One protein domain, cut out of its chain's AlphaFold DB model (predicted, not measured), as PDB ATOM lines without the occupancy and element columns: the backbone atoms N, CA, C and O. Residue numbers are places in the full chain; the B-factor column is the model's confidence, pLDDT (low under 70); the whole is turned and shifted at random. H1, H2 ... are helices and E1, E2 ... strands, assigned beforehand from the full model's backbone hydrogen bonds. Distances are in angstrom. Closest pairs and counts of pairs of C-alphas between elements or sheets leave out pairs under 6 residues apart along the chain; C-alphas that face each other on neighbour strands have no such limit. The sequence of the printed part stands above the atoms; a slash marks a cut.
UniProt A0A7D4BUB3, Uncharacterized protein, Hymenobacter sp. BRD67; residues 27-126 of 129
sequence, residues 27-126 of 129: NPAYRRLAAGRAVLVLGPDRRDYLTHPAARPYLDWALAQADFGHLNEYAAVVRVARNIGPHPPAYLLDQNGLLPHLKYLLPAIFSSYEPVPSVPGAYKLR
ATOM      1  N   ASN A  27     206.878 183.190 193.678       69.50
ATOM      2  CA  ASN A  27     206.516 184.275 192.784       69.50
ATOM      3  C   ASN A  27     205.401 185.123 193.439       69.50
ATOM      4  O   ASN A  27     204.361 184.586 193.843       69.50
ATOM      5  N   PRO A  28     205.597 186.449 193.590       69.94
ATOM      6  CA  PRO A  28     204.641 187.303 194.288       69.94
ATOM      7  C   PRO A  28     203.251 187.297 193.637       69.94
ATOM      8  O   PRO A  28     202.264 187.487 194.347       69.94
ATOM      9  N   ALA A  29     203.160 187.025 192.329       68.38
ATOM     10  CA  ALA A  29     201.890 186.901 191.615       68.38
ATOM     11  C   ALA A  29     201.038 185.734 192.147       68.38
ATOM     12  O   ALA A  29     199.822 185.865 192.291       68.38
ATOM     13  N   TYR A  30     201.678 184.622 192.511       70.56
ATOM     14  CA  TYR A  30     201.012 183.387 192.931       70.56
ATOM     15  C   TYR A  30     200.875 183.257 194.453       70.56
ATOM     16  O   TYR A  30     200.136 182.401 194.935       70.56
ATOM     17  N   ARG A  31     201.479 184.166 195.234       68.25
ATOM     18  CA  ARG A  31     201.343 184.225 196.705       68.25
ATOM     19  C   ARG A  31     199.891 184.369 197.178       68.25
ATOM     20  O   ARG A  31     199.574 184.007 198.305       68.25
ATOM     21  N   ARG A  32     199.014 184.918 196.330       68.88
ATOM     22  CA  ARG A  32     197.580 185.097 196.613       68.88
ATOM     23  C   ARG A  32     196.754 183.825 196.402       68.88
ATOM     24  O   ARG A  32     195.572 183.815 196.739       68.88
ATOM     25  N   LEU A  33     197.340 182.775 195.828       73.06
ATOM     26  CA  LEU A  33     196.682 181.479 195.707       73.06
ATOM     27  C   LEU A  33     196.594 180.822 197.090       73.06
ATOM     28  O   LEU A  33     197.411 181.073 197.974       73.06
ATOM     29  N   ALA A  34     195.552 180.019 197.301       62.03
ATOM     30  CA  ALA A  34     195.312 179.399 198.599       62.03
ATOM     31  C   ALA A  34     196.417 178.380 198.922       62.03
ATOM     32  O   ALA A  34     196.430 177.284 198.351       62.03
ATOM     33  N   ALA A  35     197.295 178.745 199.862       67.06
ATOM     34  CA  ALA A  35     198.389 177.909 200.342       67.06
ATOM     35  C   ALA A  35     197.905 176.501 200.738       67.06
ATOM     36  O   ALA A  35     196.799 176.322 201.255       67.06
ATOM     37  N   GLY A  36     198.736 175.487 200.473       68.31
ATOM     38  CA  GLY A  36     198.433 174.086 200.792       68.31
ATOM     39  C   GLY A  36     197.534 173.350 199.786       68.31
ATOM     40  O   GLY A  36     197.268 172.162 199.963       68.31
ATOM     41  N   ARG A  37     197.083 174.001 198.706       80.44
ATOM     42  CA  ARG A  37     196.348 173.344 197.609       80.44
ATOM     43  C   ARG A  37     197.289 172.839 196.515       80.44
ATOM     44  O   ARG A  37     198.283 173.488 196.219       80.44
ATOM     45  N   ALA A  38     196.943 171.710 195.891       84.56
ATOM     46  CA  ALA A  38     197.741 171.127 194.814       84.56
ATOM     47  C   ALA A  38     197.842 172.055 193.591       84.56
ATOM     48  O   ALA A  38     196.815 172.512 193.078       84.56
ATOM     49  N   VAL A  39     199.072 172.289 193.129       87.06
ATOM     50  CA  VAL A  39     199.421 173.133 191.973       87.06
ATOM     51  C   VAL A  39     200.100 172.292 190.895       87.06
ATOM     52  O   VAL A  39     200.977 171.486 191.200       87.06
ATOM     53  N   LEU A  40     199.732 172.510 189.634       89.31
ATOM     54  CA  LEU A  40     200.514 172.080 188.472       89.31
ATOM     55  C   LEU A  40     201.163 173.297 187.823       89.31
ATOM     56  O   LEU A  40     200.461 174.226 187.427       89.31
ATOM     57  N   VAL A  41     202.486 173.274 187.688       89.25
ATOM     58  CA  VAL A  41     203.234 174.325 186.994       89.25
ATOM     59  C   VAL A  41     203.622 173.845 185.601       89.25
ATOM     60  O   VAL A  41     204.306 172.835 185.454       89.25
ATOM     61  N   LEU A  42     203.188 174.584 184.580       89.81
ATOM     62  CA  LEU A  42     203.527 174.360 183.177       89.81
ATOM     63  C   LEU A  42     204.667 175.294 182.755       89.81
ATOM     64  O   LEU A  42     204.486 176.189 181.926       89.81
ATOM     65  N   GLY A  43     205.828 175.120 183.381       88.12
ATOM     66  CA  GLY A  43     207.015 175.919 183.108       88.12
ATOM     67  C   GLY A  43     208.153 175.703 184.104       88.12
ATOM     68  O   GLY A  43     208.003 174.962 185.076       88.12
ATOM     69  N   PRO A  44     209.316 176.326 183.849       84.12
ATOM     70  CA  PRO A  44     210.555 176.045 184.570       84.12
ATOM     71  C   PRO A  44     210.610 176.625 185.989       84.12
ATOM     72  O   PRO A  44     211.480 176.218 186.762       84.12
ATOM     73  N   ASP A  45     209.737 177.571 186.354       82.00
ATOM     74  CA  ASP A  45     209.796 178.213 187.667       82.00
ATOM     75  C   ASP A  45     209.218 177.305 188.763       82.00
ATOM     76  O   ASP A  45     208.011 177.105 188.880       82.00
ATOM     77  N   ARG A  46     210.108 176.760 189.597       74.69
ATOM     78  CA  ARG A  46     209.770 175.826 190.685       74.69
ATOM     79  C   ARG A  46     209.407 176.522 191.991       74.69
ATOM     80  O   ARG A  46     209.013 175.851 192.944       74.69
ATOM     81  N   ARG A  47     209.580 177.846 192.080       75.31
ATOM     82  CA  ARG A  47     209.436 178.594 193.341       75.31
ATOM     83  C   ARG A  47     208.011 178.520 193.893       75.31
ATOM     84  O   ARG A  47     207.810 178.674 195.095       75.31
ATOM     85  N   ASP A  48     207.035 178.203 193.050       71.81
ATOM     86  CA  ASP A  48     205.631 178.058 193.438       71.81
ATOM     87  C   ASP A  48     205.358 176.788 194.257       71.81
ATOM     88  O   ASP A  48     204.497 176.795 195.144       71.81
ATOM     89  N   TYR A  49     206.171 175.742 194.073       67.69
ATOM     90  CA  TYR A  49     206.112 174.521 194.881       67.69
ATOM     91  C   TYR A  49     206.613 174.714 196.320       67.69
ATOM     92  O   TYR A  49     206.380 173.860 197.170       67.69
ATOM     93  N   LEU A  50     207.251 175.848 196.639       68.25
ATOM     94  CA  LEU A  50     207.671 176.161 198.012       68.25
ATOM     95  C   LEU A  50     206.483 176.409 198.951       68.25
ATOM     96  O   LEU A  50     206.619 176.291 200.165       68.25
ATOM     97  N   THR A  51     205.327 176.784 198.398       67.00
ATOM     98  CA  THR A  51     204.128 177.166 199.168       67.00
ATOM     99  C   THR A  51     202.922 176.262 198.901       67.00
ATOM    100  O   THR A  51     201.927 176.319 199.629       67.00
ATOM    101  N   HIS A  52     203.012 175.401 197.886       64.31
ATOM    102  CA  HIS A  52     201.927 174.543 197.429       64.31
ATOM    103  C   HIS A  52     202.441 173.124 197.158       64.31
ATOM    104  O   HIS A  52     203.475 172.968 196.505       64.31
ATOM    105  N   PRO A  53     201.733 172.071 197.602       66.88
ATOM    106  CA  PRO A  53     202.074 170.712 197.203       66.88
ATOM    107  C   PRO A  53     201.953 170.565 195.678       66.88
ATOM    108  O   PRO A  53     200.982 171.021 195.074       66.88
ATOM    109  N   ALA A  54     202.931 169.927 195.036       67.12
ATOM    110  CA  ALA A  54     202.895 169.712 193.594       67.12
ATOM    111  C   ALA A  54     201.866 168.655 193.182       67.12
ATOM    112  O   ALA A  54     201.645 167.666 193.890       67.12
ATOM    113  N   ALA A  55     201.306 168.819 191.986       68.94
ATOM    114  CA  ALA A  55     200.604 167.760 191.283       68.94
ATOM    115  C   ALA A  55     201.603 166.638 190.971       68.94
ATOM    116  O   ALA A  55     202.518 166.816 190.171       68.94
ATOM    117  N   ARG A  56     201.465 165.481 191.619       71.75
ATOM    118  CA  ARG A  56     202.284 164.303 191.299       71.75
ATOM    119  C   ARG A  56     201.834 163.752 189.936       71.75
ATOM    120  O   ARG A  56     200.625 163.676 189.729       71.75
ATOM    121  N   PRO A  57     202.743 163.364 189.021       75.62
ATOM    122  CA  PRO A  57     204.209 163.287 189.137       75.62
ATOM    123  C   PRO A  57     204.980 164.557 188.707       75.62
ATOM    124  O   PRO A  57     206.207 164.557 188.705       75.62
ATOM    125  N   TYR A  58     204.302 165.649 188.361       81.62
ATOM    126  CA  TYR A  58     204.869 166.849 187.729       81.62
ATOM    127  C   TYR A  58     205.541 167.845 188.693       81.62
ATOM    128  O   TYR A  58     205.468 169.055 188.500       81.62
ATOM    129  N   LEU A  59     206.227 167.344 189.724       76.19
ATOM    130  CA  LEU A  59     206.973 168.164 190.695       76.19
ATOM    131  C   LEU A  59     208.176 168.884 190.059       76.19
ATOM    132  O   LEU A  59     208.602 169.935 190.533       76.19
ATOM    133  N   ASP A  60     208.724 168.315 188.989       81.62
ATOM    134  CA  ASP A  60     209.891 168.828 188.282       81.62
ATOM    135  C   ASP A  60     209.533 169.082 186.817       81.62
ATOM    136  O   ASP A  60     209.104 168.167 186.113       81.62
ATOM    137  N   TRP A  61     209.720 170.319 186.352       85.31
ATOM    138  CA  TRP A  61     209.400 170.691 184.975       85.31
ATOM    139  C   TRP A  61     210.207 169.916 183.931       85.31
ATOM    140  O   TRP A  61     209.661 169.546 182.898       85.31
ATOM    141  N   ALA A  62     211.483 169.631 184.198       86.88
ATOM    142  CA  ALA A  62     212.319 168.875 183.274       86.88
ATOM    143  C   ALA A  62     211.840 167.422 183.159       86.88
ATOM    144  O   ALA A  62     211.859 166.861 182.071       86.88
ATOM    145  N   LEU A  63     211.333 166.832 184.248       85.12
ATOM    146  CA  LEU A  63     210.673 165.522 184.181       85.12
ATOM    147  C   LEU A  63     209.313 165.610 183.481       85.12
ATOM    148  O   LEU A  63     208.960 164.738 182.692       85.12
ATOM    149  N   ALA A  64     208.565 166.684 183.731       89.62
ATOM    150  CA  ALA A  64     207.263 166.920 183.122       89.62
ATOM    151  C   ALA A  64     207.347 167.103 181.594       89.62
ATOM    152  O   ALA A  64     206.376 166.817 180.895       89.62
ATOM    153  N   GLN A  65     208.505 167.511 181.059       91.12
ATOM    154  CA  GLN A  65     208.753 167.614 179.615       91.12
ATOM    155  C   GLN A  65     208.596 166.286 178.871       91.12
ATOM    156  O   GLN A  65     208.155 166.314 177.729       91.12
ATOM    157  N   ALA A  66     208.850 165.139 179.511       91.12
ATOM    158  CA  ALA A  66     208.621 163.827 178.891       91.12
ATOM    159  C   ALA A  66     207.150 163.602 178.471       91.12
ATOM    160  O   ALA A  66     206.860 162.754 177.626       91.12
ATOM    161  N   ASP A  67     206.228 164.373 179.054       92.88
ATOM    162  CA  ASP A  67     204.816 164.391 178.691       92.88
ATOM    163  C   ASP A  67     204.435 165.706 177.983       92.88
ATOM    164  O   ASP A  67     203.971 165.695 176.845       92.88
ATOM    165  N   PHE A  68     204.654 166.861 178.621       93.31
ATOM    166  CA  PHE A  68     204.195 168.158 178.100       93.31
ATOM    167  C   PHE A  68     205.028 168.702 176.932       93.31
ATOM    168  O   PHE A  68     204.549 169.573 176.209       93.31
ATOM    169  N   GLY A  69     206.249 168.202 176.730       93.25
ATOM    170  CA  GLY A  69     207.070 168.499 175.550       93.25
ATOM    171  C   GLY A  69     206.674 167.682 174.317       93.25
ATOM    172  O   GLY A  69     207.069 168.020 173.207       93.25
ATOM    173  N   HIS A  70     205.852 166.644 174.504       95.38
ATOM    174  CA  HIS A  70     205.479 165.659 173.488       95.38
ATOM    175  C   HIS A  70     203.958 165.597 173.282       95.38
ATOM    176  O   HIS A  70     203.405 164.547 172.976       95.38
ATOM    177  N   LEU A  71     203.234 166.712 173.454       94.25
ATOM    178  CA  LEU A  71     201.762 166.743 173.340       94.25
ATOM    179  C   LEU A  71     201.225 166.416 171.932       94.25
ATOM    180  O   LEU A  71     200.033 166.173 171.769       94.25
ATOM    181  N   ASN A  72     202.094 166.376 170.924       93.88
ATOM    182  CA  ASN A  72     201.802 165.855 169.589       93.88
ATOM    183  C   ASN A  72     201.805 164.313 169.520       93.88
ATOM    184  O   ASN A  72     201.369 163.748 168.518       93.88
ATOM    185  N   GLU A  73     202.276 163.624 170.558       96.12
ATOM    186  CA  GLU A  73     202.322 162.169 170.642       96.12
ATOM    187  C   GLU A  73     201.151 161.630 171.465       96.12
ATOM    188  O   GLU A  73     200.974 161.952 172.643       96.12
ATOM    189  N   TYR A  74     200.382 160.711 170.879       95.25
ATOM    190  CA  TYR A  74     199.233 160.095 171.550       95.25
ATOM    191  C   TYR A  74     199.596 159.479 172.914       95.25
ATOM    192  O   TYR A  74     198.862 159.632 173.892       95.25
ATOM    193  N   ALA A  75     200.754 158.816 173.003       95.00
ATOM    194  CA  ALA A  75     201.213 158.182 174.234       95.00
ATOM    195  C   ALA A  75     201.425 159.191 175.374       95.00
ATOM    196  O   ALA A  75     201.039 158.912 176.511       95.00
ATOM    197  N   ALA A  76     201.989 160.365 175.080       95.06
ATOM    198  CA  ALA A  76     202.181 161.425 176.064       95.06
ATOM    199  C   ALA A  76     200.835 161.980 176.547       95.06
ATOM    200  O   ALA A  76     200.595 162.061 177.751       95.06
ATOM    201  N   VAL A  77     199.909 162.254 175.625       95.12
ATOM    202  CA  VAL A  77     198.560 162.747 175.952       95.12
ATOM    203  C   VAL A  77     197.811 161.774 176.870       95.12
ATOM    204  O   VAL A  77     197.214 162.185 177.868       95.12
ATOM    205  N   VAL A  78     197.890 160.469 176.593       95.31
ATOM    206  CA  VAL A  78     197.280 159.435 177.445       95.31
ATOM    207  C   VAL A  78     197.927 159.381 178.831       95.31
ATOM    208  O   VAL A  78     197.209 159.217 179.820       95.31
ATOM    209  N   ARG A  79     199.255 159.530 178.942       94.88
ATOM    210  CA  ARG A  79     199.936 159.585 180.250       94.88
ATOM    211  C   ARG A  79     199.489 160.794 181.065       94.88
ATOM    212  O   ARG A  79     199.124 160.617 182.225       94.88
ATOM    213  N   VAL A  80     199.403 161.977 180.450       94.00
ATOM    214  CA  VAL A  80     198.865 163.187 181.099       94.00
ATOM    215  C   VAL A  80     197.455 162.934 181.629       94.00
ATOM    216  O   VAL A  80     197.168 163.204 182.796       94.00
ATOM    217  N   ALA A  81     196.583 162.352 180.802       93.75
ATOM    218  CA  ALA A  81     195.211 162.052 181.197       93.75
ATOM    219  C   ALA A  81     195.138 161.077 182.380       93.75
ATOM    220  O   ALA A  81     194.365 161.295 183.312       93.75
ATOM    221  N   ARG A  82     195.961 160.021 182.373       93.69
ATOM    222  CA  ARG A  82     196.022 159.030 183.457       93.69
ATOM    223  C   ARG A  82     196.576 159.612 184.756       93.69
ATOM    224  O   ARG A  82     196.066 159.280 185.820       93.69
ATOM    225  N   ASN A  83     197.586 160.472 184.668       91.31
ATOM    226  CA  ASN A  83     198.251 161.046 185.834       91.31
ATOM    227  C   ASN A  83     197.405 162.136 186.509       91.31
ATOM    228  O   ASN A  83     197.371 162.212 187.734       91.31
ATOM    229  N   ILE A  84     196.713 162.970 185.725       90.56
ATOM    230  CA  ILE A  84     195.965 164.131 186.237       90.56
ATOM    231  C   ILE A  84     194.484 163.821 186.434       90.56
ATOM    232  O   ILE A  84     193.882 164.300 187.391       90.56
ATOM    233  N   GLY A  85     193.886 163.028 185.543       89.12
ATOM    234  CA  GLY A  85     192.441 162.794 185.499       89.12
ATOM    235  C   GLY A  85     191.817 162.363 186.832       89.12
ATOM    236  O   GLY A  85     190.806 162.952 187.212       89.12
ATOM    237  N   PRO A  86     192.395 161.398 187.573       90.12
ATOM    238  CA  PRO A  86     191.830 160.947 188.845       90.12
ATOM    239  C   PRO A  86     191.822 162.019 189.944       90.12
ATOM    240  O   PRO A  86     190.900 162.061 190.754       90.12
ATOM    241  N   HIS A  87     192.845 162.876 189.984       88.00
ATOM    242  CA  HIS A  87     193.029 163.883 191.031       88.00
ATOM    243  C   HIS A  87     193.548 165.192 190.418       88.00
ATOM    244  O   HIS A  87     194.731 165.520 190.568       88.00
ATOM    245  N   PRO A  88     192.686 165.948 189.716       89.94
ATOM    246  CA  PRO A  88     193.108 167.171 189.059       89.94
ATOM    247  C   PRO A  88     193.551 168.212 190.101       89.94
ATOM    248  O   PRO A  88     192.892 168.386 191.133       89.94
ATOM    249  N   PRO A  89     194.664 168.926 189.862       89.62
ATOM    250  CA  PRO A  89     195.161 169.940 190.779       89.62
ATOM    251  C   PRO A  89     194.180 171.106 190.884       89.62
ATOM    252  O   PRO A  89     193.515 171.477 189.916       89.62
ATOM    253  N   ALA A  90     194.110 171.724 192.061       90.31
ATOM    254  CA  ALA A  90     193.198 172.838 192.302       90.31
ATOM    255  C   ALA A  90     193.591 174.089 191.502       90.31
ATOM    256  O   ALA A  90     192.722 174.874 191.125       90.31
ATOM    257  N   TYR A  91     194.890 174.259 191.256       90.19
ATOM    258  CA  TYR A  91     195.445 175.377 190.508       90.19
ATOM    259  C   TYR A  91     196.400 174.899 189.419       90.19
ATOM    260  O   TYR A  91     197.090 173.888 189.567       90.19
ATOM    261  N   LEU A  92     196.455 175.667 188.339       91.06
ATOM    262  CA  LEU A  92     197.356 175.463 187.215       91.06
ATOM    263  C   LEU A  92     198.037 176.790 186.887       91.06
ATOM    264  O   LEU A  92     197.360 177.808 186.747       91.06
ATOM    265  N   LEU A  93     199.365 176.775 186.795       90.25
ATOM    266  CA  LEU A  93     200.190 177.932 186.457       90.25
ATOM    267  C   LEU A  93     200.768 177.726 185.059       90.25
ATOM    268  O   LEU A  93     201.696 176.943 184.875       90.25
ATOM    269  N   ASP A  94     200.187 178.395 184.073       91.69
ATOM    270  CA  ASP A  94     200.581 178.319 182.675       91.69
ATOM    271  C   ASP A  94     201.631 179.380 182.344       91.69
ATOM    272  O   ASP A  94     201.307 180.523 182.025       91.69
ATOM    273  N   GLN A  95     202.903 179.004 182.459       89.38
ATOM    274  CA  GLN A  95     204.028 179.899 182.173       89.38
ATOM    275  C   GLN A  95     204.423 179.849 180.690       89.38
ATOM    276  O   GLN A  95     204.922 180.836 180.157       89.38
ATOM    277  N   ASN A  96     204.168 178.718 180.026       91.00
ATOM    278  CA  ASN A  96     204.554 178.472 178.636       91.00
ATOM    279  C   ASN A  96     203.386 178.565 177.635       91.00
ATOM    280  O   ASN A  96     203.590 178.330 176.446       91.00
ATOM    281  N   GLY A  97     202.170 178.882 178.084       92.62
ATOM    282  CA  GLY A  97     200.997 179.004 177.212       92.62
ATOM    283  C   GLY A  97     200.470 177.661 176.691       92.62
ATOM    284  O   GLY A  97     199.931 177.596 175.587       92.62
ATOM    285  N   LEU A  98     200.646 176.578 177.449       93.50
ATOM    286  CA  LEU A  98     200.250 175.222 177.058       93.50
ATOM    287  C   LEU A  98     198.774 174.921 177.334       93.50
ATOM    288  O   LEU A  98     198.219 173.984 176.753       93.50
ATOM    289  N   LEU A  99     198.104 175.688 178.198       94.62
ATOM    290  CA  LEU A  99     196.733 175.387 178.605       94.62
ATOM    291  C   LEU A  99     195.721 175.389 177.446       94.62
ATOM    292  O   LEU A  99     194.877 174.491 177.428       94.62
ATOM    293  N   PRO A 100     195.750 176.323 176.470       94.81
ATOM    294  CA  PRO A 100     194.834 176.276 175.329       94.81
ATOM    295  C   PRO A 100     194.951 174.967 174.540       94.81
ATOM    296  O   PRO A 100     193.941 174.358 174.193       94.81
ATOM    297  N   HIS A 101     196.182 174.495 174.335       95.38
ATOM    298  CA  HIS A 101     196.456 173.228 173.662       95.38
ATOM    299  C   HIS A 101     195.937 172.044 174.496       95.38
ATOM    300  O   HIS A 101     195.242 171.167 173.985       95.38
ATOM    301  N   LEU A 102     196.191 172.045 175.806       95.50
ATOM    302  CA  LEU A 102     195.696 171.009 176.718       95.50
ATOM    303  C   LEU A 102     194.163 170.965 176.797       95.50
ATOM    304  O   LEU A 102     193.593 169.882 176.888       95.50
ATOM    305  N   LYS A 103     193.479 172.114 176.720       95.75
ATOM    306  CA  LYS A 103     192.010 172.178 176.638       95.75
ATOM    307  C   LYS A 103     191.475 171.543 175.357       95.75
ATOM    308  O   LYS A 103     190.425 170.912 175.402       95.75
ATOM    309  N   TYR A 104     192.194 171.693 174.247       96.06
ATOM    310  CA  TYR A 104     191.837 171.060 172.981       96.06
ATOM    311  C   TYR A 104     192.027 169.536 173.024       96.06
ATOM    312  O   TYR A 104     191.124 168.797 172.643       96.06
ATOM    313  N   LEU A 105     193.165 169.055 173.540       95.88
ATOM    314  CA  LEU A 105     193.478 167.619 173.582       95.88
ATOM    315  C   LEU A 105     192.726 166.854 174.677       95.88
ATOM    316  O   LEU A 105     192.318 165.713 174.478       95.88
ATOM    317  N   LEU A 106     192.578 167.462 175.853       95.25
ATOM    318  CA  LEU A 106     192.059 166.832 177.069       95.25
ATOM    319  C   LEU A 106     190.950 167.693 177.708       95.25
ATOM    320  O   LEU A 106     191.049 168.079 178.881       95.25
ATOM    321  N   PRO A 107     189.855 167.985 176.977       95.31
ATOM    322  CA  PRO A 107     188.810 168.904 177.434       95.31
ATOM    323  C   PRO A 107     188.125 168.437 178.722       95.31
ATOM    324  O   PRO A 107     187.765 169.259 179.561       95.31
ATOM    325  N   ALA A 108     187.984 167.123 178.922       92.50
ATOM    326  CA  ALA A 108     187.367 166.561 180.124       92.50
ATOM    327  C   ALA A 108     188.097 166.961 181.421       92.50
ATOM    328  O   ALA A 108     187.465 167.083 182.468       92.50
ATOM    329  N   ILE A 109     189.410 167.196 181.342       92.44
ATOM    330  CA  ILE A 109     190.251 167.567 182.482       92.44
ATOM    331  C   ILE A 109     190.402 169.090 182.534       92.44
ATOM    332  O   ILE A 109     190.120 169.712 183.557       92.44
ATOM    333  N   PHE A 110     190.815 169.710 181.424       95.44
ATOM    334  CA  PHE A 110     191.295 171.093 181.449       95.44
ATOM    335  C   PHE A 110     190.221 172.158 181.182       95.44
ATOM    336  O   PHE A 110     190.430 173.321 181.531       95.44
ATOM    337  N   SER A 111     189.052 171.816 180.628       94.44
ATOM    338  CA  SER A 111     188.008 172.819 180.331       94.44
ATOM    339  C   SER A 111     187.376 173.434 181.579       94.44
ATOM    340  O   SER A 111     186.845 174.539 181.514       94.44
ATOM    341  N   SER A 112     187.466 172.757 182.726       93.75
ATOM    342  CA  SER A 112     186.953 173.252 184.011       93.75
ATOM    343  C   SER A 112     187.875 174.277 184.685       93.75
ATOM    344  O   SER A 112     187.533 174.782 185.752       93.75
ATOM    345  N   TYR A 113     189.042 174.576 184.104       94.62
ATOM    346  CA  TYR A 113     189.971 175.572 184.636       94.62
ATOM    347  C   TYR A 113     189.634 176.974 184.127       94.62
ATOM    348  O   TYR A 113     189.688 177.256 182.921       94.62
ATOM    349  N   GLU A 114     189.344 177.859 185.074       94.25
ATOM    350  CA  GLU A 114     189.005 179.260 184.841       94.25
ATOM    351  C   GLU A 114     190.170 180.165 185.257       94.25
ATOM    352  O   GLU A 114     190.848 179.862 186.242       94.25
ATOM    353  N   PRO A 115     190.443 181.256 184.521       92.94
ATOM    354  CA  PRO A 115     191.515 182.177 184.875       92.94
ATOM    355  C   PRO A 115     191.249 182.816 186.239       92.94
ATOM    356  O   PRO A 115     190.122 183.198 186.558       92.94
ATOM    357  N   VAL A 116     192.297 182.957 187.045       89.94
ATOM    358  CA  VAL A 116     192.226 183.673 188.319       89.94
ATOM    359  C   VAL A 116     192.289 185.175 188.031       89.94
ATOM    360  O   VAL A 116     193.267 185.642 187.439       89.94
ATOM    361  N   PRO A 117     191.287 185.968 188.455       86.06
ATOM    362  CA  PRO A 117     191.319 187.411 188.258       86.06
ATOM    363  C   PRO A 117     192.585 188.027 188.862       86.06
ATOM    364  O   PRO A 117     192.966 187.710 189.987       86.06
ATOM    365  N   SER A 118     193.205 188.959 188.137       81.75
ATOM    366  CA  SER A 118     194.406 189.699 188.570       81.75
ATOM    367  C   SER A 118     195.702 188.884 188.704       81.75
ATOM    368  O   SER A 118     196.691 189.429 189.195       81.75
ATOM    369  N   VAL A 119     195.730 187.614 188.279       84.81
ATOM    370  CA  VAL A 119     196.945 186.783 188.295       84.81
ATOM    371  C   VAL A 119     197.171 186.159 186.911       84.81
ATOM    372  O   VAL A 119     196.520 185.169 186.570       84.81
ATOM    373  N   PRO A 120     198.072 186.719 186.084       85.62
ATOM    374  CA  PRO A 120     198.302 186.221 184.732       85.62
ATOM    375  C   PRO A 120     198.871 184.797 184.751       85.62
ATOM    376  O   PRO A 120     199.717 184.451 185.579       85.62
ATOM    377  N   GLY A 121     198.374 183.961 183.838       88.31
ATOM    378  CA  GLY A 121     198.779 182.560 183.721       88.31
ATOM    379  C   GLY A 121     198.293 181.654 184.860       88.31
ATOM    380  O   GLY A 121     198.553 180.461 184.812       88.31
ATOM    381  N   ALA A 122     197.580 182.155 185.874       90.81
ATOM    382  CA  ALA A 122     196.998 181.302 186.907       90.81
ATOM    383  C   ALA A 122     195.560 180.921 186.565       90.81
ATOM    384  O   ALA A 122     194.735 181.766 186.215       90.81
ATOM    385  N   TYR A 123     195.241 179.648 186.760       93.06
ATOM    386  CA  TYR A 123     193.912 179.097 186.566       93.06
ATOM    387  C   TYR A 123     193.501 178.276 187.779       93.06
ATOM    388  O   TYR A 123     194.325 177.612 188.408       93.06
ATOM    389  N   LYS A 124     192.211 178.302 188.103       93.00
ATOM    390  CA  LYS A 124     191.611 177.556 189.205       93.00
ATOM    391  C   LYS A 124     190.605 176.557 188.661       93.00
ATOM    392  O   LYS A 124     189.791 176.891 187.801       93.00
ATOM    393  N   LEU A 125     190.641 175.344 189.195       92.88
ATOM    394  CA  LEU A 125     189.645 174.327 188.899       92.88
ATOM    395  C   LEU A 125     188.287 174.748 189.473       92.88
ATOM    396  O   LEU A 125     188.140 174.946 190.685       92.88
ATOM    397  N   ARG A 126     187.275 174.847 188.610       91.50
ATOM    398  CA  ARG A 126     185.889 175.029 189.035       91.50
ATOM    399  C   ARG A 126     185.356 173.710 189.584       91.50
ATOM    400  O   ARG A 126     185.146 172.754 188.841       91.50
TER     401      ARG A 126
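AT A GLANCE: This is residues 27 to 126 of the 129 residues of an uncharacterized protein of Hymenobacter sp. BRD67 (UniProt A0A7D4BUB3). A small twisted sheet of four short strands stands in the middle of the domain, with H2, H3, H4 and H5 grouped toward one end of its long axis, and H1 and residues 27 to 38 toward the other. H3, the longest helix, lies at the far end of that group, off the sheet. You have 100 printed residues with five named helices and four named strands, in the order E1 H1 H2 H3 E2 H4 H5 E3 E4; the class is mixed, helices and strands, and under half of the residues are in named elements. The sheet is mixed, in the order E1 E2 E4 E3. The whole is compact, with a radius of gyration of the C-alphas of 12.4 A and spans of 35 by 25 by 23 A.

HOW THE PARTS SIT: Past residues 27 to 38, which hold no named element, you reach E1, residues 39 to 42, an edge strand. Its parallel neighbour is E2, residues 91 to 94, at 13 degrees; look at N 42 and O 93, 2.8 A apart. Between them in the chain come H1, residues 47 to 50, H2, residues 61 to 68, and H3, residues 74 to 84: a strand-helix-strand unit, two parallel neighbour strands with helices between. H1 and H2 only graze the sheet and are apart from each other. H2 and H3 touch at a steep tilt of 59 degrees, opposite ways; their closest C-alphas, of Asp 67 and Ala 76, are 4.8 A apart. After E2, find H4, residues 99 to 105, and H5, residues 107 to 110, which touch; their closest C-alphas, of Lys 103 and Phe 110, are 5.0 A apart. Both only graze the sheet, H5 only just on it with 5 pairs of C-alphas within 10 A. H3 is close to H4 but not clearly touching it: their closest C-alphas, of Val 77 and Leu 105, are 7.4 A apart. E3, residues 113 to 115, the other edge strand, and E4, residues 122 to 125, form a hairpin, with N 124 and O 114 2.8 A apart. E4 is antiparallel to E2 at 145 degrees, with N 123 and O 92 2.8 A apart. E2, H4 H5 and E3 make a split strand-helix-strand unit, with E4 between its strands and a right-handed crossover. In H3 and H4 every O i to N i+4 pair is within hydrogen-bond range, in H2 2 of 4; H1 and H5 are too short for such a pair.

IN THESE COORDINATES: Find C-alpha 39 at (199.421, 173.133, 191.973), where E1 begins; it runs 9.8 A. H2 measures 9.0 A. H3 begins at C-alpha 74, (199.233, 160.095, 171.550), and runs 15.6 A. E2 and H4 each run 9.8 A. E4 runs 10.3 A to C-alpha 125 at (189.645, 174.327, 188.899).

THE WHOLE: The C-alphas farthest apart, of Pro 28 and Tyr 74, are 35.9 A from each other. The printed part has no cut and no long link. Mean pLDDT of the printed part is 86.2; residues 27 to 29, 31 to 32, 34 to 36 and 49 to 55 are under 70.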